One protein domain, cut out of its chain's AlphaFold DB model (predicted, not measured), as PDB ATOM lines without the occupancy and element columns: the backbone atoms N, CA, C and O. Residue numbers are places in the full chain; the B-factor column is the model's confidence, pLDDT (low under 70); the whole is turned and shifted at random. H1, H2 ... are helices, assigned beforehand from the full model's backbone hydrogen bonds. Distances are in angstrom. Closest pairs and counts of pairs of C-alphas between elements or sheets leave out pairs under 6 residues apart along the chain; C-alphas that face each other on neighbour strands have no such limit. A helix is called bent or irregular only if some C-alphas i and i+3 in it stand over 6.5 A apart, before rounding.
ATOM      1  N   PRO A 321     151.090 147.154 132.179       63.62
ATOM      2  CA  PRO A 321     152.380 147.228 131.503       63.62
ATOM      3  C   PRO A 321     152.467 146.320 130.265       63.62
ATOM      4  O   PRO A 321     153.146 146.675 129.307       63.62
ATOM      5  N   LEU A 322     151.717 145.207 130.209       63.19
ATOM      6  CA  LEU A 322     151.612 144.345 129.017       63.19
ATOM      7  C   LEU A 322     150.921 145.040 127.830       63.19
ATOM      8  O   LEU A 322     151.364 144.931 126.685       63.19
ATOM      9  N   GLN A 323     149.846 145.784 128.091       63.22
ATOM     10  CA  GLN A 323     149.140 146.518 127.041       63.22
ATOM     11  C   GLN A 323     149.961 147.730 126.584       63.22
ATOM     12  O   GLN A 323     150.006 148.032 125.390       63.22
ATOM     13  N   PHE A 324     150.669 148.387 127.508       65.19
ATOM     14  CA  PHE A 324     151.601 149.458 127.167       65.19
ATOM     15  C   PHE A 324     152.778 148.948 126.324       65.19
ATOM     16  O   PHE A 324     153.078 149.514 125.274       65.19
ATOM     17  N   ALA A 325     153.372 147.819 126.714       61.75
ATOM     18  CA  ALA A 325     154.388 147.094 125.955       61.75
ATOM     19  C   ALA A 325     153.953 146.834 124.506       61.75
ATOM     20  O   ALA A 325     154.679 147.138 123.557       61.75
ATOM     21  N   ARG A 326     152.734 146.320 124.327       65.31
ATOM     22  CA  ARG A 326     152.150 146.087 123.006       65.31
ATOM     23  C   ARG A 326     152.020 147.377 122.193       65.31
ATOM     24  O   ARG A 326     152.375 147.374 121.017       65.31
ATOM     25  N   LEU A 327     151.517 148.461 122.785       62.69
ATOM     26  CA  LEU A 327     151.379 149.754 122.102       62.69
ATOM     27  C   LEU A 327     152.739 150.316 121.676       62.69
ATOM     28  O   LEU A 327     152.868 150.816 120.559       62.69
ATOM     29  N   VAL A 328     153.766 150.179 122.521       65.25
ATOM     30  CA  VAL A 328     155.139 150.567 122.173       65.25
ATOM     31  C   VAL A 328     155.630 149.760 120.972       65.25
ATOM     32  O   VAL A 328     156.072 150.364 120.000       65.25
ATOM     33  N   LEU A 329     155.467 148.434 120.958       67.81
ATOM     34  CA  LEU A 329     155.854 147.616 119.800       67.81
ATOM     35  C   LEU A 329     155.029 147.918 118.539       67.81
ATOM     36  O   LEU A 329     155.557 147.841 117.436       67.81
ATOM     37  N   GLN A 330     153.751 148.281 118.672       64.50
ATOM     38  CA  GLN A 330     152.919 148.715 117.541       64.50
ATOM     39  C   GLN A 330     153.351 150.068 116.974       64.50
ATOM     40  O   GLN A 330     153.227 150.291 115.772       64.50
ATOM     41  N   SER A 331     153.855 150.964 117.827       59.22
ATOM     42  CA  SER A 331     154.390 152.260 117.402       59.22
ATOM     43  C   SER A 331     155.711 152.143 116.638       59.22
ATOM     44  O   SER A 331     156.142 153.112 116.015       59.22
ATOM     45  N   TRP A 332     156.347 150.966 116.653       63.00
ATOM     46  CA  TRP A 332     157.507 150.679 115.821       63.00
ATOM     47  C   TRP A 332     157.014 150.376 114.411       63.00
ATOM     48  O   TRP A 332     156.592 149.268 114.076       63.00
ATOM     49  N   ASP A 333     157.016 151.406 113.580       53.09
ATOM     50  CA  ASP A 333     156.605 151.294 112.195       53.09
ATOM     51  C   ASP A 333     157.556 150.402 111.372       53.09
ATOM     52  O   ASP A 333     158.672 150.039 111.762       53.09
ATOM     53  N   ALA A 334     157.110 150.034 110.168       51.19
ATOM     54  CA  ALA A 334     157.941 149.277 109.232       51.19
ATOM     55  C   ALA A 334     159.238 150.026 108.866       51.19
ATOM     56  O   ALA A 334     160.184 149.394 108.400       51.19
ATOM     57  N   TYR A 335     159.280 151.346 109.061       49.75
ATOM     58  CA  TYR A 335     160.466 152.177 108.890       49.75
ATOM     59  C   TYR A 335     161.493 151.920 109.997       49.75
ATOM     60  O   TYR A 335     162.639 151.631 109.677       49.75
ATOM     61  N   SER A 336     161.083 151.877 111.266       55.19
ATOM     62  CA  SER A 336     161.930 151.555 112.421       55.19
ATOM     63  C   SER A 336     162.584 150.179 112.267       55.19
ATOM     64  O   SER A 336     163.789 150.033 112.457       55.19
ATOM     65  N   VAL A 337     161.824 149.175 111.816       55.22
ATOM     66  CA  VAL A 337     162.350 147.821 111.551       55.22
ATOM     67  C   VAL A 337     163.308 147.796 110.348       55.22
ATOM     68  O   VAL A 337     164.347 147.136 110.392       55.22
ATOM     69  N   ARG A 338     163.008 148.533 109.266       52.47
ATOM     70  CA  ARG A 338     163.900 148.650 108.091       52.47
ATOM     71  C   ARG A 338     165.183 149.409 108.408       52.47
ATOM     72  O   ARG A 338     166.236 149.045 107.899       52.47
ATOM     73  N   LEU A 339     165.093 150.439 109.237       54.09
ATOM     74  CA  LEU A 339     166.215 151.221 109.727       54.09
ATOM     75  C   LEU A 339     167.141 150.350 110.578       54.09
ATOM     76  O   LEU A 339     168.345 150.362 110.336       54.09
ATOM     77  N   ILE A 340     166.581 149.553 111.499       54.91
ATOM     78  CA  ILE A 340     167.339 148.551 112.257       54.91
ATOM     79  C   ILE A 340     168.062 147.626 111.272       54.91
ATOM     80  O   ILE A 340     169.285 147.581 111.302       54.91
ATOM     81  N   ASN A 341     167.356 147.004 110.319       52.59
ATOM     82  CA  ASN A 341     167.959 146.115 109.311       52.59
ATOM     83  C   ASN A 341     169.050 146.790 108.454       52.59
ATOM     84  O   ASN A 341     170.074 146.184 108.142       52.59
ATOM     85  N   SER A 342     168.858 148.053 108.073       53.44
ATOM     86  CA  SER A 342     169.831 148.817 107.285       53.44
ATOM     87  C   SER A 342     171.084 149.171 108.095       53.44
ATOM     88  O   SER A 342     172.209 149.088 107.592       53.44
ATOM     89  N   TYR A 343     170.901 149.479 109.382       54.81
ATOM     90  CA  TYR A 343     171.983 149.638 110.344       54.81
ATOM     91  C   TYR A 343     172.814 148.349 110.476       54.81
ATOM     92  O   TYR A 343     174.046 148.425 110.444       54.81
ATOM     93  N   CYS A 344     172.179 147.168 110.507       52.47
ATOM     94  CA  CYS A 344     172.870 145.867 110.526       52.47
ATOM     95  C   CYS A 344     173.792 145.675 109.319       52.47
ATOM     96  O   CYS A 344     174.898 145.152 109.445       52.47
ATOM     97  N   CYS A 345     173.340 146.096 108.138       49.38
ATOM     98  CA  CYS A 345     174.095 145.938 106.898       49.38
ATOM     99  C   CYS A 345     175.304 146.880 106.827       49.38
ATOM    100  O   CYS A 345     176.352 146.477 106.324       49.38
ATOM    101  N   LYS A 346     175.188 148.113 107.343       50.53
ATOM    102  CA  LYS A 346     176.268 149.117 107.298       50.53
ATOM    103  C   LYS A 346     177.315 148.947 108.406       50.53
ATOM    104  O   LYS A 346     178.479 149.260 108.175       50.53
ATOM    105  N   THR A 347     176.942 148.442 109.584       48.97
ATOM    106  CA  THR A 347     177.855 148.363 110.747       48.97
ATOM    107  C   THR A 347     178.637 147.067 110.888       48.97
ATOM    108  O   THR A 347     179.599 147.041 111.655       48.97
ATOM    109  N   ARG A 348     178.347 146.040 110.076       47.03
ATOM    110  CA  ARG A 348     179.178 144.823 109.976       47.03
ATOM    111  C   ARG A 348     180.655 145.098 109.622       47.03
ATOM    112  O   ARG A 348     181.466 144.187 109.746       47.03
ATOM    113  N   GLY A 349     181.014 146.327 109.228       42.16
ATOM    114  CA  GLY A 349     182.393 146.729 108.924       42.16
ATOM    115  C   GLY A 349     183.012 147.876 109.746       42.16
ATOM    116  O   GLY A 349     184.220 148.053 109.629       42.16
ATOM    117  N   THR A 350     182.269 148.668 110.538       42.97
ATOM    118  CA  THR A 350     182.740 150.031 110.931       42.97
ATOM    119  C   THR A 350     182.489 150.497 112.379       42.97
ATOM    120  O   THR A 350     182.649 151.678 112.669       42.97
ATOM    121  N   SER A 351     182.147 149.639 113.344       45.03
ATOM    122  CA  SER A 351     182.042 150.080 114.756       45.03
ATOM    123  C   SER A 351     182.531 149.023 115.740       45.03
ATOM    124  O   SER A 351     181.738 148.294 116.319       45.03
ATOM    125  N   ARG A 352     183.856 148.946 115.918       45.97
ATOM    126  CA  ARG A 352     184.536 148.001 116.831       45.97
ATOM    127  C   ARG A 352     185.008 148.619 118.162       45.97
ATOM    128  O   ARG A 352     185.840 148.034 118.836       45.97
ATOM    129  N   ARG A 353     184.592 149.846 118.517       48.97
ATOM    130  CA  ARG A 353     185.215 150.600 119.634       48.97
ATOM    131  C   ARG A 353     184.234 151.378 120.517       48.97
ATOM    132  O   ARG A 353     184.518 152.507 120.912       48.97
ATOM    133  N   ARG A 354     183.063 150.823 120.829       53.94
ATOM    134  CA  ARG A 354     182.116 151.434 121.785       53.94
ATOM    135  C   ARG A 354     181.639 150.349 122.757       53.94
ATOM    136  O   ARG A 354     180.749 149.575 122.416       53.94
ATOM    137  N   SER A 355     182.167 150.376 123.990       44.69
ATOM    138  CA  SER A 355     182.142 149.302 125.019       44.69
ATOM    139  C   SER A 355     180.791 148.690 125.395       44.69
ATOM    140  O   SER A 355     180.722 147.742 126.167       44.69
ATOM    141  N   HIS A 356     179.699 149.252 124.906       49.91
ATOM    142  CA  HIS A 356     178.324 148.928 125.264       49.91
ATOM    143  C   HIS A 356     177.551 148.299 124.097       49.91
ATOM    144  O   HIS A 356     176.387 147.942 124.268       49.91
ATOM    145  N   ILE A 357     178.182 148.159 122.926       60.22
ATOM    146  CA  ILE A 357     177.539 147.693 121.692       60.22
ATOM    147  C   ILE A 357     177.793 146.197 121.449       60.22
ATOM    148  O   ILE A 357     177.124 145.618 120.606       60.22
ATOM    149  N   PHE A 358     178.659 145.516 122.210       71.62
ATOM    150  CA  PHE A 358     179.014 144.107 121.946       71.62
ATOM    151  C   PHE A 358     177.799 143.160 121.852       71.62
ATOM    152  O   PHE A 358     177.793 142.240 121.037       71.62
ATOM    153  N   ALA A 359     176.739 143.413 122.625       79.56
ATOM    154  CA  ALA A 359     175.514 142.619 122.563       79.56
ATOM    155  C   ALA A 359     174.547 143.057 121.451       79.56
ATOM    156  O   ALA A 359     173.684 142.279 121.054       79.56
ATOM    157  N   VAL A 360     174.666 144.279 120.925       78.88
ATOM    158  CA  VAL A 360     173.724 144.852 119.949       78.88
ATOM    159  C   VAL A 360     173.676 144.053 118.644       78.88
ATOM    160  O   VAL A 360     172.559 143.785 118.206       78.88
ATOM    161  N   PRO A 361     174.794 143.593 118.038       75.56
ATOM    162  CA  PRO A 361     174.742 142.692 116.886       75.56
ATOM    163  C   PRO A 361     173.936 141.420 117.165       75.56
ATOM    164  O   PRO A 361     173.102 141.025 116.354       75.56
ATOM    165  N   VAL A 362     174.117 140.821 118.346       80.12
ATOM    166  CA  VAL A 362     173.387 139.612 118.747       80.12
ATOM    167  C   VAL A 362     171.905 139.925 118.970       80.12
ATOM    168  O   VAL A 362     171.048 139.181 118.502       80.12
ATOM    169  N   ILE A 363     171.576 141.038 119.633       83.31
ATOM    170  CA  ILE A 363     170.199 141.519 119.843       83.31
ATOM    171  C   ILE A 363     169.506 141.745 118.500       83.31
ATOM    172  O   ILE A 363     168.369 141.330 118.308       83.31
ATOM    173  N   VAL A 364     170.204 142.361 117.556       74.50
ATOM    174  CA  VAL A 364     169.742 142.593 116.191       74.50
ATOM    175  C   VAL A 364     169.429 141.284 115.471       74.50
ATOM    176  O   VAL A 364     168.330 141.136 114.935       74.50
ATOM    177  N   ASP A 365     170.352 140.321 115.483       75.00
ATOM    178  CA  ASP A 365     170.128 139.022 114.846       75.00
ATOM    179  C   ASP A 365     168.945 138.303 115.513       75.00
ATOM    180  O   ASP A 365     168.094 137.722 114.839       75.00
ATOM    181  N   SER A 366     168.818 138.442 116.836       79.44
ATOM    182  CA  SER A 366     167.696 137.916 117.622       79.44
ATOM    183  C   SER A 366     166.363 138.532 117.207       79.44
ATOM    184  O   SER A 366     165.371 137.818 117.070       79.44
ATOM    185  N   LEU A 367     166.339 139.846 116.967       73.19
ATOM    186  CA  LEU A 367     165.173 140.547 116.441       73.19
ATOM    187  C   LEU A 367     164.854 140.079 115.023       73.19
ATOM    188  O   LEU A 367     163.700 139.817 114.719       73.19
ATOM    189  N   HIS A 368     165.844 139.895 114.153       68.75
ATOM    190  CA  HIS A 368     165.588 139.380 112.811       68.75
ATOM    191  C   HIS A 368     165.031 137.946 112.843       68.75
ATOM    192  O   HIS A 368     164.116 137.616 112.091       68.75
ATOM    193  N   THR A 369     165.518 137.082 113.737       69.69
ATOM    194  CA  THR A 369     164.944 135.742 113.935       69.69
ATOM    195  C   THR A 369     163.527 135.804 114.512       69.69
ATOM    196  O   THR A 369     162.671 135.025 114.099       69.69
ATOM    197  N   ALA A 370     163.257 136.727 115.438       65.50
ATOM    198  CA  ALA A 370     161.953 136.857 116.086       65.50
ATOM    199  C   ALA A 370     160.897 137.593 115.232       65.50
ATOM    200  O   ALA A 370     159.714 137.287 115.346       65.50
ATOM    201  N   PHE A 371     161.311 138.532 114.375       62.88
ATOM    202  CA  PHE A 371     160.452 139.479 113.645       62.88
ATOM    203  C   PHE A 371     160.680 139.493 112.116       62.88
ATOM    204  O   PHE A 371     160.096 140.322 111.419       62.88
ATOM    205  N   GLY A 372     161.532 138.611 111.575       57.97
ATOM    206  CA  GLY A 372     161.869 138.537 110.144       57.97
ATOM    207  C   GLY A 372     160.670 138.246 109.223       57.97
ATOM    208  O   GLY A 372     159.592 137.931 109.710       57.97
ATOM    209  N   PRO A 373     160.839 138.306 107.886       52.38
ATOM    210  CA  PRO A 373     159.811 138.668 106.886       52.38
ATOM    211  C   PRO A 373     158.649 137.679 106.641       52.38
ATOM    212  O   PRO A 373     158.024 137.707 105.581       52.38
ATOM    213  N   HIS A 374     158.313 136.813 107.591       45.88
ATOM    214  CA  HIS A 374     157.182 135.906 107.458       45.88
ATOM    215  C   HIS A 374     155.858 136.643 107.693       45.88
ATOM    216  O   HIS A 374     155.752 137.558 108.505       45.88
ATOM    217  N   SER A 375     154.855 136.251 106.911       47.03
ATOM    218  CA  SER A 375     153.472 136.726 106.942       47.03
ATOM    219  C   SER A 375     152.868 136.546 108.343       47.03
ATOM    220  O   SER A 375     152.335 135.491 108.672       47.03
ATOM    221  N   TYR A 376     153.004 137.565 109.186       50.94
ATOM    222  CA  TYR A 376     152.439 137.595 110.532       50.94
ATOM    223  C   TYR A 376     151.022 138.162 110.506       50.94
ATOM    224  O   TYR A 376     150.744 139.148 109.813       50.94
ATOM    225  N   ASN A 377     150.143 137.610 111.340       54.53
ATOM    226  CA  ASN A 377     148.942 138.323 111.740       54.53
ATOM    227  C   ASN A 377     149.389 139.391 112.746       54.53
ATOM    228  O   ASN A 377     149.428 139.159 113.956       54.53
ATOM    229  N   ARG A 378     149.779 140.558 112.212       61.91
ATOM    230  CA  ARG A 378     150.505 141.633 112.911       61.91
ATOM    231  C   ARG A 378     149.946 141.947 114.307       61.91
ATOM    232  O   ARG A 378     150.714 142.298 115.192       61.91
ATOM    233  N   LYS A 379     148.636 141.811 114.540       56.75
ATOM    234  CA  LYS A 379     148.010 142.103 115.840       56.75
ATOM    235  C   LYS A 379     148.267 141.028 116.912       56.75
ATOM    236  O   LYS A 379     148.601 141.410 118.031       56.75
ATOM    237  N   GLN A 380     148.106 139.740 116.588       56.84
ATOM    238  CA  GLN A 380     148.269 138.614 117.530       56.84
ATOM    239  C   GLN A 380     149.746 138.295 117.787       56.84
ATOM    240  O   GLN A 380     150.140 137.967 118.905       56.84
ATOM    241  N   ASP A 381     150.592 138.451 116.768       66.94
ATOM    242  CA  ASP A 381     152.024 138.200 116.907       66.94
ATOM    243  C   ASP A 381     152.705 139.234 117.818       66.94
ATOM    244  O   ASP A 381     153.564 138.870 118.620       66.94
ATOM    245  N   LEU A 382     152.272 140.501 117.775       67.50
ATOM    246  CA  LEU A 382     152.794 141.553 118.655       67.50
ATOM    247  C   LEU A 382     152.394 141.367 120.125       67.50
ATOM    248  O   LEU A 382     153.196 141.687 120.997       67.50
ATOM    249  N   GLU A 383     151.199 140.837 120.410       65.12
ATOM    250  CA  GLU A 383     150.787 140.491 121.783       65.12
ATOM    251  C   GLU A 383     151.707 139.413 122.363       65.12
ATOM    252  O   GLU A 383     152.333 139.625 123.398       65.12
ATOM    253  N   ARG A 384     151.888 138.302 121.640       71.81
ATOM    254  CA  ARG A 384     152.754 137.196 122.075       71.81
ATOM    255  C   ARG A 384     154.203 137.639 122.292       71.81
ATOM    256  O   ARG A 384     154.892 137.158 123.191       71.81
ATOM    257  N   ILE A 385     154.694 138.537 121.444       75.25
ATOM    258  CA  ILE A 385     156.041 139.094 121.563       75.25
ATOM    259  C   ILE A 385     156.141 140.018 122.778       75.25
ATOM    260  O   ILE A 385     157.100 139.890 123.538       75.25
ATOM    261  N   ALA A 386     155.171 140.916 122.975       78.38
ATOM    262  CA  ALA A 386     155.115 141.786 124.146       78.38
ATOM    263  C   ALA A 386     155.132 140.952 125.433       78.38
ATOM    264  O   ALA A 386     155.972 141.190 126.299       78.38
ATOM    265  N   GLU A 387     154.283 139.926 125.517       78.19
ATOM    266  CA  GLU A 387     154.241 138.985 126.639       78.19
ATOM    267  C   GLU A 387     155.590 138.306 126.862       78.19
ATOM    268  O   GLU A 387     156.087 138.276 127.984       78.19
ATOM    269  N   ARG A 388     156.230 137.802 125.801       83.81
ATOM    270  CA  ARG A 388     157.543 137.159 125.903       83.81
ATOM    271  C   ARG A 388     158.610 138.111 126.440       83.81
ATOM    272  O   ARG A 388     159.346 137.730 127.344       83.81
ATOM    273  N   ILE A 389     158.692 139.328 125.906       88.00
ATOM    274  CA  ILE A 389     159.678 140.328 126.339       88.00
ATOM    275  C   ILE A 389     159.421 140.725 127.794       88.00
ATOM    276  O   ILE A 389     160.366 140.773 128.578       88.00
ATOM    277  N   CYS A 390     158.164 140.937 128.188       86.00
ATOM    278  CA  CYS A 390     157.801 141.256 129.570       86.00
ATOM    279  C   CYS A 390     158.128 140.099 130.529       86.00
ATOM    280  O   CYS A 390     158.766 140.322 131.554       86.00
ATOM    281  N   ASN A 391     157.793 138.859 130.159       85.81
ATOM    282  CA  ASN A 391     158.106 137.652 130.936       85.81
ATOM    283  C   ASN A 391     159.607 137.376 131.039       85.81
ATOM    284  O   ASN A 391     160.067 136.801 132.021       85.81
ATOM    285  N   ASN A 392     160.382 137.736 130.018       91.62
ATOM    286  CA  ASN A 392     161.832 137.676 130.105       91.62
ATOM    287  C   ASN A 392     162.334 138.774 131.043       91.62
ATOM    288  O   ASN A 392     163.123 138.472 131.926       91.62
ATOM    289  N   THR A 393     161.831 140.005 130.905       93.50
ATOM    290  CA  THR A 393     162.201 141.165 131.736       93.50
ATOM    291  C   THR A 393     161.906 140.946 133.226       93.50
ATOM    292  O   THR A 393     162.642 141.436 134.072       93.50
ATOM    293  N   SER A 394     160.887 140.162 133.578       88.81
ATOM    294  CA  SER A 394     160.601 139.838 134.982       88.81
ATOM    295  C   SER A 394     161.555 138.820 135.608       88.81
ATOM    296  O   SER A 394     161.578 138.656 136.825       88.81
ATOM    297  N   ARG A 395     162.370 138.127 134.805       90.62
ATOM    298  CA  ARG A 395     163.388 137.204 135.323       90.62
ATOM    299  C   ARG A 395     164.623 138.001 135.748       90.62
ATOM    300  O   ARG A 395     165.085 138.817 134.948       90.62
ATOM    301  N   PRO A 396     165.206 137.761 136.932       90.00
ATOM    302  CA  PRO A 396     166.437 138.434 137.334       90.00
ATOM    303  C   PRO A 396     167.600 138.048 136.409       90.00
ATOM    304  O   PRO A 396     167.688 136.902 135.961       90.00
ATOM    305  N   LEU A 397     168.494 139.000 136.127       91.06
ATOM    306  CA  LEU A 397     169.772 138.705 135.476       91.06
ATOM    307  C   LEU A 397     170.749 138.158 136.515       91.06
ATOM    308  O   LEU A 397     170.907 138.732 137.588       91.06
ATOM    309  N   LEU A 398     171.391 137.041 136.189       90.62
ATOM    310  CA  LEU A 398     172.342 136.362 137.059       90.62
ATOM    311  C   LEU A 398     173.782 136.737 136.701       90.62
ATOM    312  O   LEU A 398     174.142 136.873 135.524       90.62
ATOM    313  N   ASP A 399     174.628 136.794 137.727       87.06
ATOM    314  CA  ASP A 399     176.073 136.994 137.608       87.06
ATOM    315  C   ASP A 399     176.757 135.698 137.153       87.06
ATOM    316  O   ASP A 399     177.323 134.927 137.928       87.06
ATOM    317  N   ILE A 400     176.645 135.412 135.855       84.00
ATOM    318  CA  ILE A 400     177.236 134.222 135.240       84.00
ATOM    319  C   ILE A 400     178.688 134.515 134.853       84.00
ATOM    320  O   ILE A 400     178.962 135.263 133.915       84.00
ATOM    321  N   HIS A 401     179.627 133.875 135.553       82.56
ATOM    322  CA  HIS A 401     181.069 134.033 135.325       82.56
ATOM    323  C   HIS A 401     181.692 132.953 134.426       82.56
ATOM    324  O   HIS A 401     182.888 133.007 134.168       82.56
ATOM    325  N   THR A 402     180.913 131.972 133.958       79.00
ATOM    326  CA  THR A 402     181.437 130.791 133.246       79.00
ATOM    327  C   THR A 402     181.757 131.040 131.776       79.00
ATOM    328  O   THR A 402     182.760 130.544 131.286       79.00
ATOM    329  N   SER A 403     180.919 131.782 131.046       86.06
ATOM    330  CA  SER A 403     181.225 132.172 129.667       86.06
ATOM    331  C   SER A 403     180.520 133.465 129.264       86.06
ATOM    332  O   SER A 403     179.404 133.748 129.715       86.06
ATOM    333  N   SER A 404     181.159 134.223 128.369       87.06
ATOM    334  CA  SER A 404     180.610 135.438 127.755       87.06
ATOM    335  C   SER A 404     179.254 135.170 127.095       87.06
ATOM    336  O   SER A 404     178.285 135.899 127.315       87.06
ATOM    337  N   LYS A 405     179.161 134.065 126.346       88.06
ATOM    338  CA  LYS A 405     177.940 133.622 125.673       88.06
ATOM    339  C   LYS A 405     176.808 133.341 126.657       88.06
ATOM    340  O   LYS A 405     175.719 133.868 126.472       88.06
ATOM    341  N   THR A 406     177.050 132.557 127.710       90.31
ATOM    342  CA  THR A 406     175.998 132.207 128.681       90.31
ATOM    343  C   THR A 406     175.459 133.444 129.390       90.31
ATOM    344  O   THR A 406     174.258 133.529 129.637       90.31
ATOM    345  N   TRP A 407     176.318 134.423 129.688       90.81
ATOM    346  CA  TRP A 407     175.868 135.682 130.268       90.81
ATOM    347  C   TRP A 407     175.012 136.498 129.281       90.81
ATOM    348  O   TRP A 407     173.931 136.948 129.661       90.81
ATOM    349  N   MET A 408     175.429 136.615 128.012       89.94
ATOM    350  CA  MET A 408     174.663 137.304 126.959       89.94
ATOM    351  C   MET A 408     173.335 136.615 126.615       89.94
ATOM    352  O   MET A 408     172.332 137.289 126.380       89.94
ATOM    353  N   ASP A 409     173.290 135.282 126.629       91.38
ATOM    354  CA  ASP A 409     172.088 134.492 126.336       91.38
ATOM    355  C   ASP A 409     170.926 134.811 127.298       91.38
ATOM    356  O   ASP A 409     169.778 134.520 126.971       91.38
ATOM    357  N   GLN A 410     171.177 135.450 128.449       93.44
ATOM    358  CA  GLN A 410     170.136 135.894 129.387       93.44
ATOM    359  C   GLN A 410     169.288 137.069 128.873       93.44
ATOM    360  O   GLN A 410     168.174 137.271 129.357       93.44
ATOM    361  N   PHE A 411     169.800 137.849 127.919       92.62
ATOM    362  CA  PHE A 411     169.122 139.032 127.372       92.62
ATOM    363  C   PHE A 411     169.174 139.116 125.838       92.62
ATOM    364  O   PHE A 411     168.738 140.103 125.242       92.62
ATOM    365  N   CYS A 412     169.656 138.064 125.182       89.75
ATOM    366  CA  CYS A 412     169.697 137.912 123.733       89.75
ATOM    367  C   CYS A 412     168.864 136.700 123.277       89.75
ATOM    368  O   CYS A 412     168.351 135.910 124.073       89.75
ATOM    369  N   GLY A 413     168.709 136.549 121.965       86.31
ATOM    370  CA  GLY A 413     168.039 135.423 121.324       86.31
ATOM    371  C   GLY A 413     166.589 135.260 121.793       86.31
ATOM    372  O   GLY A 413     165.798 136.202 121.722       86.31
ATOM    373  N   PRO A 414     166.200 134.073 122.288       87.31
ATOM    374  CA  PRO A 414     164.858 133.837 122.810       87.31
ATOM    375  C   PRO A 414     164.539 134.616 124.098       87.31
ATOM    376  O   PRO A 414     163.362 134.689 124.474       87.31
ATOM    377  N   ASN A 415     165.561 135.170 124.757       92.12
ATOM    378  CA  ASN A 415     165.477 135.848 126.044       92.12
ATOM    379  C   ASN A 415     165.541 137.376 125.910       92.12
ATOM    380  O   ASN A 415     165.891 138.048 126.871       92.12
ATOM    381  N   LEU A 416     165.209 137.943 124.740       90.38
ATOM    382  CA  LEU A 416     165.102 139.397 124.567       90.38
ATOM    383  C   LEU A 416     164.215 140.032 125.644       90.38
ATOM    384  O   LEU A 416     163.144 139.507 125.968       90.38
ATOM    385  N   ARG A 417     164.666 141.178 126.152       93.12
ATOM    386  CA  ARG A 417     164.056 141.937 127.246       93.12
ATOM    387  C   ARG A 417     163.888 143.402 126.853       93.12
ATOM    388  O   ARG A 417     164.449 143.840 125.842       93.12
ATOM    389  N   TRP A 418     163.169 144.179 127.659       93.38
ATOM    390  CA  TRP A 418     163.074 145.629 127.454       93.38
ATOM    391  C   TRP A 418     164.439 146.310 127.527       93.38
ATOM    392  O   TRP A 418     164.714 147.224 126.751       93.38
ATOM    393  N   GLU A 419     165.336 145.809 128.372       94.25
ATOM    394  CA  GLU A 419     166.694 146.324 128.477       94.25
ATOM    395  C   GLU A 419     167.493 146.084 127.182       94.25
ATOM    396  O   GLU A 419     168.213 146.971 126.720       94.25
ATOM    397  N   SER A 420     167.303 144.930 126.530       91.81
ATOM    398  CA  SER A 420     167.915 144.598 125.234       91.81
ATOM    399  C   SER A 420     167.483 145.579 124.143       91.81
ATOM    400  O   SER A 420     168.299 146.076 123.366       91.81
ATOM    401  N   LEU A 421     166.187 145.893 124.105       87.88
ATOM    402  CA  LEU A 421     165.638 146.885 123.183       87.88
ATOM    403  C   LEU A 421     166.177 148.288 123.486       87.88
ATOM    404  O   LEU A 421     166.509 149.034 122.565       87.88
ATOM    405  N   GLY A 422     166.336 148.629 124.766       89.88
ATOM    406  CA  GLY A 422     166.985 149.864 125.195       89.88
ATOM    407  C   GLY A 422     168.423 149.983 124.681       89.88
ATOM    408  O   GLY A 422     168.794 151.033 124.157       89.88
ATOM    409  N   LEU A 423     169.225 148.912 124.745       87.88
ATOM    410  CA  LEU A 423     170.607 148.921 124.237       87.88
ATOM    411  C   LEU A 423     170.646 149.227 122.731       87.88
ATOM    412  O   LEU A 423     171.459 150.039 122.280       87.88
ATOM    413  N   LEU A 424     169.716 148.658 121.961       82.19
ATOM    414  CA  LEU A 424     169.572 148.962 120.538       82.19
ATOM    415  C   LEU A 424     169.218 150.437 120.299       82.19
ATOM    416  O   LEU A 424     169.906 151.122 119.541       82.19
ATOM    417  N   TRP A 425     168.182 150.953 120.967       81.12
ATOM    418  CA  TRP A 425     167.748 152.344 120.793       81.12
ATOM    419  C   TRP A 425     168.792 153.360 121.253       81.12
ATOM    420  O   TRP A 425     168.965 154.395 120.614       81.12
ATOM    421  N   SER A 426     169.539 153.049 122.312       80.88
ATOM    422  CA  SER A 426     170.651 153.885 122.771       80.88
ATOM    423  C   SER A 426     171.782 153.962 121.745       80.88
ATOM    424  O   SER A 426     172.357 155.026 121.517       80.88
ATOM    425  N   THR A 427     172.052 152.854 121.053       75.81
ATOM    426  CA  THR A 427     173.017 152.832 119.957       75.81
ATOM    427  C   THR A 427     172.529 153.716 118.815       75.81
ATOM    428  O   THR A 427     173.267 154.580 118.354       75.81
ATOM    429  N   LEU A 428     171.257 153.594 118.425       72.69
ATOM    430  CA  LEU A 428     170.663 154.434 117.382       72.69
ATOM    431  C   LEU A 428     170.679 155.930 117.734       72.69
ATOM    432  O   LEU A 428     170.929 156.757 116.858       72.69
ATOM    433  N   ALA A 429     170.482 156.283 119.006       71.50
ATOM    434  CA  ALA A 429     170.518 157.669 119.474       71.50
ATOM    435  C   ALA A 429     171.915 158.322 119.392       71.50
ATOM    436  O   ALA A 429     172.007 159.548 119.360       71.50
ATOM    437  N   THR A 430     172.997 157.532 119.338       65.81
ATOM    438  CA  THR A 430     174.392 158.019 119.404       65.81
ATOM    439  C   THR A 430     175.153 157.952 118.076       65.81
ATOM    440  O   THR A 430     176.352 158.253 118.028       65.81
ATOM    441  N   LEU A 431     174.507 157.530 116.986       59.44
ATOM    442  CA  LEU A 431     175.159 157.414 115.683       59.44
ATOM    443  C   LEU A 431     175.168 158.753 114.934       59.44
ATOM    444  O   LEU A 431     174.106 159.347 114.716       59.44
ATOM    445  N   PRO A 432     176.345 159.218 114.485       50.41
ATOM    446  CA  PRO A 432     176.448 160.330 113.555       50.41
ATOM    447  C   PRO A 432     176.062 159.879 112.142       50.41
ATOM    448  O   PRO A 432     176.551 158.862 111.659       50.41
ATOM    449  N   ASP A 433     175.186 160.643 111.493       50.00
ATOM    450  CA  ASP A 433     174.977 160.733 110.038       50.00
ATOM    451  C   ASP A 433     174.570 159.454 109.273       50.00
ATOM    452  O   ASP A 433     174.235 159.523 108.093       50.00
ATOM    453  N   ALA A 434     174.476 158.291 109.925       45.78
ATOM    454  CA  ALA A 434     173.919 157.079 109.319       45.78
ATOM    455  C   ALA A 434     172.417 157.217 109.022       45.78
ATOM    456  O   ALA A 434     171.936 156.636 108.051       45.78
ATOM    457  N   PHE A 435     171.704 157.988 109.849       45.66
ATOM    458  CA  PHE A 435     170.276 158.271 109.706       45.66
ATOM    459  C   PHE A 435     170.014 159.229 108.539       45.66
ATOM    460  O   PHE A 435     169.267 158.887 107.627       45.66
ATOM    461  N   ASP A 436     170.717 160.363 108.518       45.09
ATOM    462  CA  ASP A 436     170.597 161.399 107.489       45.09
ATOM    463  C   ASP A 436     170.982 160.840 106.102       45.09
ATOM    464  O   ASP A 436     170.253 161.009 105.128       45.09
ATOM    465  N   ALA A 437     172.057 160.042 106.018       43.50
ATOM    466  CA  ALA A 437     172.469 159.373 104.779       43.50
ATOM    467  C   ALA A 437     171.578 158.179 104.369       43.50
ATOM    468  O   ALA A 437     171.714 157.663 103.258       43.50
ATOM    469  N   LEU A 438     170.717 157.667 105.260       43.41
ATOM    470  CA  LEU A 438     169.703 156.655 104.930       43.41
ATOM    471  C   LEU A 438     168.400 157.287 104.437       43.41
ATOM    472  O   LEU A 438     167.768 156.716 103.546       43.41
ATOM    473  N   GLU A 439     168.042 158.453 104.974       42.66
ATOM    474  CA  GLU A 439     166.954 159.302 104.478       42.66
ATOM    475  C   GLU A 439     167.228 159.770 103.042       42.66
ATOM    476  O   GLU A 439     166.383 159.579 102.167       42.66
ATOM    477  N   ASP A 440     168.438 160.273 102.773       44.34
ATOM    478  CA  ASP A 440     168.803 160.831 101.461       44.34
ATOM    479  C   ASP A 440     168.942 159.772 100.350       44.34
ATOM    480  O   ASP A 440     168.808 160.086  99.166       44.34
ATOM    481  N   ALA A 441     169.218 158.510 100.695       44.75
ATOM    482  CA  ALA A 441     169.638 157.515  99.708       44.75
ATOM    483  C   ALA A 441     168.514 156.648  99.114       44.75
ATOM    484  O   ALA A 441     168.733 156.098  98.034       44.75
ATOM    485  N   GLN A 442     167.354 156.449  99.769       45.16
ATOM    486  CA  GLN A 442     166.394 155.432  99.280       45.16
ATOM    487  C   GLN A 442     164.887 155.689  99.421       45.16
ATOM    488  O   GLN A 442     164.127 154.964  98.779       45.16
ATOM    489  N   LEU A 443     164.398 156.658 100.200       42.75
ATOM    490  CA  LEU A 443     162.957 156.741 100.478       42.75
ATOM    491  C   LEU A 443     162.464 158.191 100.500       42.75
ATOM    492  O   LEU A 443     162.297 158.791 101.554       42.75
ATOM    493  N   ASN A 444     162.154 158.721  99.311       40.56
ATOM    494  CA  ASN A 444     161.358 159.939  99.090       40.56
ATOM    495  C   ASN A 444     159.899 159.767  99.584       40.56
ATOM    496  O   ASN A 444     158.937 159.963  98.842       40.56
ATOM    497  N   THR A 445     159.699 159.349 100.831       37.09
ATOM    498  CA  THR A 445     158.377 159.127 101.424       37.09
ATOM    499  C   THR A 445     158.317 159.772 102.795       37.09
ATOM    500  O   THR A 445     158.977 159.318 103.720       37.09
ATOM    501  N   THR A 446     157.490 160.822 102.864       34.94
ATOM    502  CA  THR A 446     157.103 161.632 104.030       34.94
ATOM    503  C   THR A 446     158.280 162.251 104.780       34.94
ATOM    504  O   THR A 446     158.961 161.562 105.522       34.94
ATOM    505  N   GLY A 447     158.490 163.562 104.611       33.78
ATOM    506  CA  GLY A 447     159.564 164.360 105.225       33.78
ATOM    507  C   GLY A 447     159.518 164.487 106.756       33.78
ATOM    508  O   GLY A 447     159.639 165.590 107.287       33.78
ATOM    509  N   VAL A 448     159.336 163.379 107.469       36.16
ATOM    510  CA  VAL A 448     159.491 163.271 108.914       36.16
ATOM    511  C   VAL A 448     160.919 162.810 109.177       36.16
ATOM    512  O   VAL A 448     161.185 161.622 109.325       36.16
ATOM    513  N   LYS A 449     161.830 163.785 109.271       37.50
ATOM    514  CA  LYS A 449     163.151 163.582 109.872       37.50
ATOM    515  C   LYS A 449     162.936 162.975 111.244       37.50
ATOM    516  O   LYS A 449     162.413 163.665 112.118       37.50
ATOM    517  N   THR A 450     163.286 161.710 111.446       45.84
ATOM    518  CA  THR A 450     163.229 161.093 112.777       45.84
ATOM    519  C   THR A 450     164.459 161.578 113.542       45.84
ATOM    520  O   THR A 450     165.558 161.095 113.278       45.84
ATOM    521  N   PRO A 451     164.353 162.566 114.450       48.44
ATOM    522  CA  PRO A 451     165.536 163.132 115.076       48.44
ATOM    523  C   PRO A 451     166.095 162.132 116.104       48.44
ATOM    524  O   PRO A 451     165.348 161.274 116.585       48.44
ATOM    525  N   PRO A 452     167.351 162.298 116.563       56.50
ATOM    526  CA  PRO A 452     167.887 161.602 117.744       56.50
ATOM    527  C   PRO A 452     166.937 161.626 118.959       56.50
ATOM    528  O   PRO A 452     166.915 160.696 119.762       56.50
ATOM    529  N   ALA A 453     166.078 162.650 119.048       64.62
ATOM    530  CA  ALA A 453     165.013 162.773 120.040       64.62
ATOM    531  C   ALA A 453     163.991 161.614 120.029       64.62
ATOM    532  O   ALA A 453     163.498 161.236 121.089       64.62
ATOM    533  N   SER A 454     163.680 161.022 118.870       68.31
ATOM    534  CA  SER A 454     162.745 159.892 118.784       68.31
ATOM    535  C   SER A 454     163.375 158.595 119.289       68.31
ATOM    536  O   SER A 454     162.756 157.894 120.084       68.31
ATOM    537  N   ALA A 455     164.624 158.303 118.908       73.00
ATOM    538  CA  ALA A 455     165.365 157.156 119.443       73.00
ATOM    539  C   ALA A 455     165.553 157.274 120.964       73.00
ATOM    540  O   ALA A 455     165.362 156.303 121.693       73.00
ATOM    541  N   LEU A 456     165.833 158.487 121.458       78.81
ATOM    542  CA  LEU A 456     165.894 158.778 122.890       78.81
ATOM    543  C   LEU A 456     164.539 158.583 123.591       78.81
ATOM    544  O   LEU A 456     164.494 158.058 124.701       78.81
ATOM    545  N   SER A 457     163.433 158.953 122.939       79.56
ATOM    546  CA  SER A 457     162.079 158.687 123.440       79.56
ATOM    547  C   SER A 457     161.816 157.182 123.564       79.56
ATOM    548  O   SER A 457     161.360 156.726 124.612       79.56
ATOM    549  N   PHE A 458     162.173 156.383 122.551       81.06
ATOM    550  CA  PHE A 458     162.032 154.923 122.612       81.06
ATOM    551  C   PHE A 458     162.926 154.284 123.676       81.06
ATOM    552  O   PHE A 458     162.461 153.408 124.404       81.06
ATOM    553  N   LEU A 459     164.167 154.758 123.829       86.31
ATOM    554  CA  LEU A 459     165.044 154.360 124.931       86.31
ATOM    555  C   LEU A 459     164.385 154.642 126.290       86.31
ATOM    556  O   LEU A 459     164.326 153.753 127.137       86.31
ATOM    557  N   ALA A 460     163.839 155.846 126.487       89.31
ATOM    558  CA  ALA A 460     163.152 156.205 127.727       89.31
ATOM    559  C   ALA A 460     161.935 155.304 128.002       89.31
ATOM    560  O   ALA A 460     161.729 154.898 129.142       89.31
ATOM    561  N   ARG A 461     161.171 154.923 126.968       84.44
ATOM    562  CA  ARG A 461     160.060 153.965 127.112       84.44
ATOM    563  C   ARG A 461     160.522 152.550 127.436       84.44
ATOM    564  O   ARG A 461     159.857 151.880 128.216       84.44
ATOM    565  N   CYS A 462     161.650 152.102 126.886       91.19
ATOM    566  CA  CYS A 462     162.225 150.802 127.238       91.19
ATOM    567  C   CYS A 462     162.663 150.763 128.709       91.19
ATOM    568  O   CYS A 462     162.428 149.762 129.375       91.19
ATOM    569  N   ILE A 463     163.243 151.853 129.225       93.44
ATOM    570  CA  ILE A 463     163.595 151.985 130.648       93.44
ATOM    571  C   ILE A 463     162.334 151.942 131.519       93.44
ATOM    572  O   ILE A 463     162.275 151.140 132.446       93.44
ATOM    573  N   GLU A 464     161.309 152.736 131.188       88.88
ATOM    574  CA  GLU A 464     160.039 152.756 131.932       88.88
ATOM    575  C   GLU A 464     159.371 151.375 131.946       88.88
ATOM    576  O   GLU A 464     158.926 150.899 132.987       88.88
ATOM    577  N   LEU A 465     159.337 150.686 130.804       87.06
ATOM    578  CA  LEU A 465     158.815 149.326 130.729       87.06
ATOM    579  C   LEU A 465     159.657 148.349 131.549       87.06
ATOM    580  O   LEU A 465     159.079 147.558 132.285       87.06
ATOM    581  N   ALA A 466     160.989 148.427 131.492       91.81
ATOM    582  CA  ALA A 466     161.855 147.573 132.301       91.81
ATOM    583  C   ALA A 466     161.581 147.737 133.806       91.81
ATOM    584  O   ALA A 466     161.392 146.738 134.495       91.81
ATOM    585  N   GLN A 467     161.453 148.973 134.296       89.75
ATOM    586  CA  GLN A 467     161.159 149.270 135.705       89.75
ATOM    587  C   GLN A 467     159.835 148.666 136.204       89.75
ATOM    588  O   GLN A 467     159.693 148.421 137.397       89.75
ATOM    589  N   ASN A 468     158.869 148.402 135.317       84.00
ATOM    590  CA  ASN A 468     157.610 147.755 135.701       84.00
ATOM    591  C   ASN A 468     157.754 146.242 135.948       84.00
ATOM    592  O   ASN A 468     156.845 145.633 136.506       84.00
ATOM    593  N   PHE A 469     158.852 145.621 135.506       84.19
ATOM    594  CA  PHE A 469     159.042 144.168 135.577       84.19
ATOM    595  C   PHE A 469     160.297 143.744 136.349       84.19
ATOM    596  O   PHE A 469     160.335 142.615 136.824       84.19
ATOM    597  N   THR A 470     161.307 144.606 136.488       87.94
ATOM    598  CA  THR A 470     162.540 144.313 137.235       87.94
ATOM    599  C   THR A 470     162.844 145.406 138.253       87.94
ATOM    600  O   THR A 470     162.708 146.590 137.959       87.94
ATOM    601  N   GLU A 471     163.344 145.013 139.426       84.50
ATOM    602  CA  GLU A 471     163.824 145.957 140.447       84.50
ATOM    603  C   GLU A 471     165.105 146.674 140.004       84.50
ATOM    604  O   GLU A 471     165.291 147.856 140.280       84.50
ATOM    605  N   GLY A 472     165.987 145.973 139.285       90.12
ATOM    606  CA  GLY A 472     167.229 146.549 138.786       90.12
ATOM    607  C   GLY A 472     168.203 145.508 138.254       90.12
ATOM    608  O   GLY A 472     168.157 144.348 138.651       90.12
ATOM    609  N   ASN A 473     169.084 145.918 137.344       94.19
ATOM    610  CA  ASN A 473     170.234 145.128 136.897       94.19
ATOM    611  C   ASN A 473     171.298 146.024 136.238       94.19
ATOM    612  O   ASN A 473     171.054 147.203 135.961       94.19
ATOM    613  N   ASP A 474     172.474 145.456 135.956       93.06
ATOM    614  CA  ASP A 474     173.603 146.192 135.374       93.06
ATOM    615  C   ASP A 474     173.281 146.781 133.989       93.06
ATOM    616  O   ASP A 474     173.767 147.856 133.635       93.06
ATOM    617  N   ILE A 475     172.417 146.127 133.201       94.12
ATOM    618  CA  ILE A 475     172.010 146.657 131.895       94.12
ATOM    619  C   ILE A 475     171.171 147.920 132.090       94.12
ATOM    620  O   ILE A 475     171.404 148.916 131.407       94.12
ATOM    621  N   LEU A 476     170.245 147.923 133.051       94.88
ATOM    622  CA  LEU A 476     169.404 149.080 133.344       94.88
ATOM    623  C   LEU A 476     170.225 150.291 133.826       94.88
ATOM    624  O   LEU A 476     169.980 151.404 133.363       94.88
ATOM    625  N   ILE A 477     171.254 150.082 134.661       95.56
ATOM    626  CA  ILE A 477     172.230 151.134 135.019       95.56
ATOM    627  C   ILE A 477     172.866 151.723 133.752       95.56
ATOM    628  O   ILE A 477     172.926 152.945 133.581       95.56
ATOM    629  N   ASN A 478     173.323 150.862 132.841       93.12
ATOM    630  CA  ASN A 478     173.932 151.304 131.593       93.12
ATOM    631  C   ASN A 478     172.942 152.071 130.704       93.12
ATOM    632  O   ASN A 478     173.334 153.045 130.064       93.12
ATOM    633  N   LEU A 479     171.658 151.701 130.699       94.25
ATOM    634  CA  LEU A 479     170.628 152.440 129.971       94.25
ATOM    635  C   LEU A 479     170.395 153.842 130.535       94.25
ATOM    636  O   LEU A 479     170.288 154.772 129.736       94.25
ATOM    637  N   TYR A 480     170.375 154.035 131.860       95.00
ATOM    638  CA  TYR A 480     170.299 155.385 132.438       95.00
ATOM    639  C   TYR A 480     171.492 156.238 132.016       95.00
ATOM    640  O   TYR A 480     171.308 157.351 131.526       95.00
ATOM    641  N   ARG A 481     172.708 155.690 132.111       91.19
ATOM    642  CA  ARG A 481     173.940 156.371 131.685       91.19
ATOM    643  C   ARG A 481     173.905 156.755 130.200       91.19
ATOM    644  O   ARG A 481     174.284 157.865 129.819       91.19
ATOM    645  N   LEU A 482     173.463 155.841 129.338       87.69
ATOM    646  CA  LEU A 482     173.366 156.077 127.896       87.69
ATOM    647  C   LEU A 482     172.261 157.084 127.547       87.69
ATOM    648  O   LEU A 482     172.455 157.931 126.668       87.69
ATOM    649  N   LYS A 483     171.130 157.033 128.263       90.62
ATOM    650  CA  LYS A 483     170.058 158.031 128.179       90.62
ATOM    651  C   LYS A 483     170.573 159.405 128.584       90.62
ATOM    652  O   LYS A 483     170.357 160.346 127.833       90.62
ATOM    653  N   GLU A 484     171.281 159.518 129.706       89.06
ATOM    654  CA  GLU A 484     171.889 160.770 130.173       89.06
ATOM    655  C   GLU A 484     172.834 161.356 129.120       89.06
ATOM    656  O   GLU A 484     172.659 162.502 128.720       89.06
ATOM    657  N   THR A 485     173.769 160.550 128.608       81.31
ATOM    658  CA  THR A 485     174.751 160.993 127.599       81.31
ATOM    659  C   THR A 485     174.067 161.501 126.326       81.31
ATOM    660  O   THR A 485     174.480 162.490 125.726       81.31
ATOM    661  N   SER A 486     172.995 160.834 125.898       80.00
ATOM    662  CA  SER A 486     172.235 161.248 124.715       80.00
ATOM    663  C   SER A 486     171.390 162.499 124.992       80.00
ATOM    664  O   SER A 486     171.275 163.382 124.146       80.00
ATOM    665  N   GLN A 487     170.803 162.588 126.187       83.62
ATOM    666  CA  GLN A 487     169.968 163.700 126.634       83.62
ATOM    667  C   GLN A 487     170.783 164.985 126.834       83.62
ATOM    668  O   GLN A 487     170.291 166.071 126.501       83.62
ATOM    669  N   SER A 488     172.019 164.887 127.332       80.62
ATOM    670  CA  SER A 488     172.895 166.044 127.536       80.62
ATOM    671  C   SER A 488     173.292 166.701 126.218       80.62
ATOM    672  O   SER A 488     173.267 167.925 126.122       80.62
ATOM    673  N   GLY A 489     173.509 165.914 125.160       74.56
ATOM    674  CA  GLY A 489     173.737 166.436 123.811       74.56
ATOM    675  C   GLY A 489     172.556 167.232 123.231       74.56
ATOM    676  O   GLY A 489     172.758 168.050 122.340       74.56
ATOM    677  N   ILE A 490     171.328 167.026 123.732       75.25
ATOM    678  CA  ILE A 490     170.111 167.704 123.242       75.25
ATOM    679  C   ILE A 490     169.714 168.882 124.137       75.25
ATOM    680  O   ILE A 490     169.323 169.940 123.650       75.25
ATOM    681  N   THR A 491     169.751 168.685 125.455       77.75
ATOM    682  CA  THR A 491     169.215 169.647 126.439       77.75
ATOM    683  C   THR A 491     170.277 170.326 127.301       77.75
ATOM    684  O   THR A 491     169.943 171.261 128.027       77.75
ATOM    685  N   GLY A 492     171.537 169.895 127.207       77.06
ATOM    686  CA  GLY A 492     172.657 170.369 128.020       77.06
ATOM    687  C   GLY A 492     172.744 169.709 129.402       77.06
ATOM    688  O   GLY A 492     171.731 169.327 129.997       77.06
ATOM    689  N   ASP A 493     173.964 169.624 129.943       78.31
ATOM    690  CA  ASP A 493     174.278 168.961 131.225       78.31
ATOM    691  C   ASP A 493     173.673 169.662 132.458       78.31
ATOM    692  O   ASP A 493     173.433 169.042 133.495       78.31
ATOM    693  N   ALA A 494     173.360 170.957 132.353       79.50
ATOM    694  CA  ALA A 494     172.704 171.719 133.420       79.50
ATOM    695  C   ALA A 494     171.182 171.470 133.513       79.50
ATOM    696  O   ALA A 494     170.519 172.008 134.400       79.50
ATOM    697  N   SER A 495     170.597 170.695 132.593       82.00
ATOM    698  CA  SER A 495     169.153 170.454 132.572       82.00
ATOM    699  C   SER A 495     168.701 169.520 133.703       82.00
ATOM    700  O   SER A 495     169.346 168.513 134.001       82.00
ATOM    701  N   LEU A 496     167.529 169.802 134.288       83.56
ATOM    702  CA  LEU A 496     166.947 168.982 135.361       83.56
ATOM    703  C   LEU A 496     166.806 167.506 134.958       83.56
ATOM    704  O   LEU A 496     167.021 166.619 135.776       83.56
ATOM    705  N   ILE A 497     166.476 167.232 133.694       84.38
ATOM    706  CA  ILE A 497     166.315 165.860 133.205       84.38
ATOM    707  C   ILE A 497     167.632 165.072 133.230       84.38
ATOM    708  O   ILE A 497     167.610 163.891 133.571       84.38
ATOM    709  N   CYS A 498     168.772 165.707 132.932       86.81
ATOM    710  CA  CYS A 498     170.082 165.064 133.048       86.81
ATOM    711  C   CYS A 498     170.410 164.779 134.516       86.81
ATOM    712  O   CYS A 498     170.868 163.690 134.839       86.81
ATOM    713  N   TRP A 499     170.082 165.705 135.421       89.19
ATOM    714  CA  TRP A 499     170.304 165.534 136.859       89.19
ATOM    715  C   TRP A 499     169.500 164.372 137.436       89.19
ATOM    716  O   TRP A 499     170.064 163.528 138.126       89.19
ATOM    717  N   VAL A 500     168.204 164.313 137.126       91.50
ATOM    718  CA  VAL A 500     167.330 163.218 137.569       91.50
ATOM    719  C   VAL A 500     167.812 161.891 136.989       91.50
ATOM    720  O   VAL A 500     167.998 160.943 137.740       91.50
ATOM    721  N   THR A 501     168.109 161.837 135.685       92.62
ATOM    722  CA  THR A 501     168.573 160.595 135.038       92.62
ATOM    723  C   THR A 501     169.904 160.105 135.621       92.62
ATOM    724  O   THR A 501     170.092 158.907 135.813       92.62
ATOM    725  N   HIS A 502     170.825 161.019 135.935       95.00
ATOM    726  CA  HIS A 502     172.087 160.662 136.577       95.00
ATOM    727  C   HIS A 502     171.874 160.120 137.995       95.00
ATOM    728  O   HIS A 502     172.462 159.108 138.375       95.00
ATOM    729  N   ALA A 503     170.998 160.766 138.770       95.44
ATOM    730  CA  ALA A 503     170.646 160.308 140.108       95.44
ATOM    731  C   ALA A 503     170.007 158.910 140.082       95.44
ATOM    732  O   ALA A 503     170.329 158.093 140.940       95.44
ATOM    733  N   GLU A 504     169.182 158.596 139.076       95.50
ATOM    734  CA  GLU A 504     168.646 157.244 138.854       95.50
ATOM    735  C   GLU A 504     169.769 156.220 138.605       95.50
ATOM    736  O   GLU A 504     169.761 155.139 139.198       95.50
ATOM    737  N   ALA A 505     170.775 156.565 137.789       96.50
ATOM    738  CA  ALA A 505     171.930 155.697 137.543       96.50
ATOM    739  C   ALA A 505     172.742 155.433 138.823       96.50
ATOM    740  O   ALA A 505     173.105 154.288 139.099       96.50
ATOM    741  N   VAL A 506     173.007 156.476 139.620       97.56
ATOM    742  CA  VAL A 506     173.745 156.371 140.890       97.56
ATOM    743  C   VAL A 506     172.950 155.598 141.945       97.56
ATOM    744  O   VAL A 506     173.508 154.729 142.620       97.56
ATOM    745  N   ALA A 507     171.649 155.860 142.072       96.69
ATOM    746  CA  ALA A 507     170.773 155.137 142.989       96.69
ATOM    747  C   ALA A 507     170.736 153.640 142.650       96.69
ATOM    748  O   ALA A 507     170.911 152.802 143.528       96.69
ATOM    749  N   MET A 508     170.613 153.292 141.367       96.44
ATOM    750  CA  MET A 508     170.630 151.896 140.930       96.44
ATOM    751  C   MET A 508     172.003 151.232 141.147       96.44
ATOM    752  O   MET A 508     172.083 150.106 141.634       96.44
ATOM    753  N   MET A 509     173.101 151.938 140.848       96.81
ATOM    754  CA  MET A 509     174.473 151.472 141.109       96.81
ATOM    755  C   MET A 509     174.719 151.180 142.593       96.81
ATOM    756  O   MET A 509     175.411 150.221 142.945       96.81
ATOM    757  N   THR A 510     174.184 152.026 143.472       96.62
ATOM    758  CA  THR A 510     174.333 151.865 144.920       96.62
ATOM    759  C   THR A 510     173.431 150.766 145.464       96.62
ATOM    760  O   THR A 510     173.930 149.928 146.213       96.62
ATOM    761  N   TYR A 511     172.181 150.685 144.995       95.62
ATOM    762  CA  TYR A 511     171.239 149.601 145.295       95.62
ATOM    763  C   TYR A 511     171.818 148.216 144.975       95.62
ATOM    764  O   TYR A 511     171.794 147.327 145.821       95.62
ATOM    765  N   LEU A 512     172.417 148.048 143.792       94.88
ATOM    766  CA  LEU A 512     173.029 146.780 143.372       94.88
ATOM    767  C   LEU A 512     174.438 146.546 143.947       94.88
ATOM    768  O   LEU A 512     175.075 145.542 143.633       94.88
TER     769      LEU A 512
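AT A GLANCE: This is residues 321 to 512 of the 794 residues of the protein "Fungal_trans domain-containing protein" of Fusarium sp. AF-4 (UniProt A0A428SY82). Three helices side by side, H6, H8 and H9, make a small up-and-down bundle at the core, their centres in a triangle, and H10 folds back along H9 on the side away from H6. H3 and H4 each pack one end on H6, H2 makes a hairpin with H3, H1 crosses H4, and the short H5 and H7 touch no helix. The printed part has 192 residues with ten named helices, H1 to H10 in order along it, and no named strand; the class is all helix. It is compact, with a radius of gyration of the C-alphas of 16.5 A, and its rounded outline spans 48 by 41 by 35 A.

HOW THE PARTS SIT: Begin with H1, residues 321 to 331, which touches H4, residues 378 to 393, at a steep tilt of 51 degrees; their closest C-alphas, of Arg 326 and Ala 386, are 5.3 A apart. H2, residues 334 to 347, forms a hairpin with H3, residues 360 to 371, at a steep tilt of 40 degrees; the closest C-alphas, of Cys 344 and Val 364, are 7.3 A apart. Go on past H5, residues 404 to 408, to the hub H6, residues 418 to 429, which touches four helices. H3 touches it with residues 360 to 364 alone, Val 360 to Leu 424 at 5.9 A between the closest C-alphas, and H4 with 389 to 393 alone, Thr 393 to Trp 418 at 6.2 A. Beyond H7, residues 436 to 442, look for H8, residues 452 to 467, and H9, residues 474 to 491: with H6 they form an up-and-down bundle, each running against the one before. The closest C-alphas of H6 and H8, Gly 422 and Leu 459, are 4.9 A apart, at a shallow tilt of 15 degrees. H9 forms a hairpin with H10, residues 496 to 511; their closest C-alphas, of Ile 477 and Ala 505, are 5.2 A apart. Every O i to N i+4 pair is within hydrogen-bond range in H1, H2, H3, H5, H6, H8 and H10; the counts are 10 of 12 in H4, 12 of 14 in H9 and 1 of 3 in H7, where 1 of 4 O i to N i+3 pairs is within range.

IN THESE COORDINATES: Find C-alpha 321, where H1 begins, at (152.380, 147.228, 131.503). H2 measures 20.0 A, H4 22.2 A and H8 22.8 A. H7 is only just irregular, with C-alphas 439 and 442 6.50 A apart. H9 runs 25.5 A, and H10 22.2 A to C-alpha 511 at (171.239, 149.601, 145.295).

THE WHOLE: The printed part has no cut. The H2 to H3 link, residues 348 to 359, is long. Confidence is under 70 at residues 321 to 357, 368 to 383 and 430 to 454.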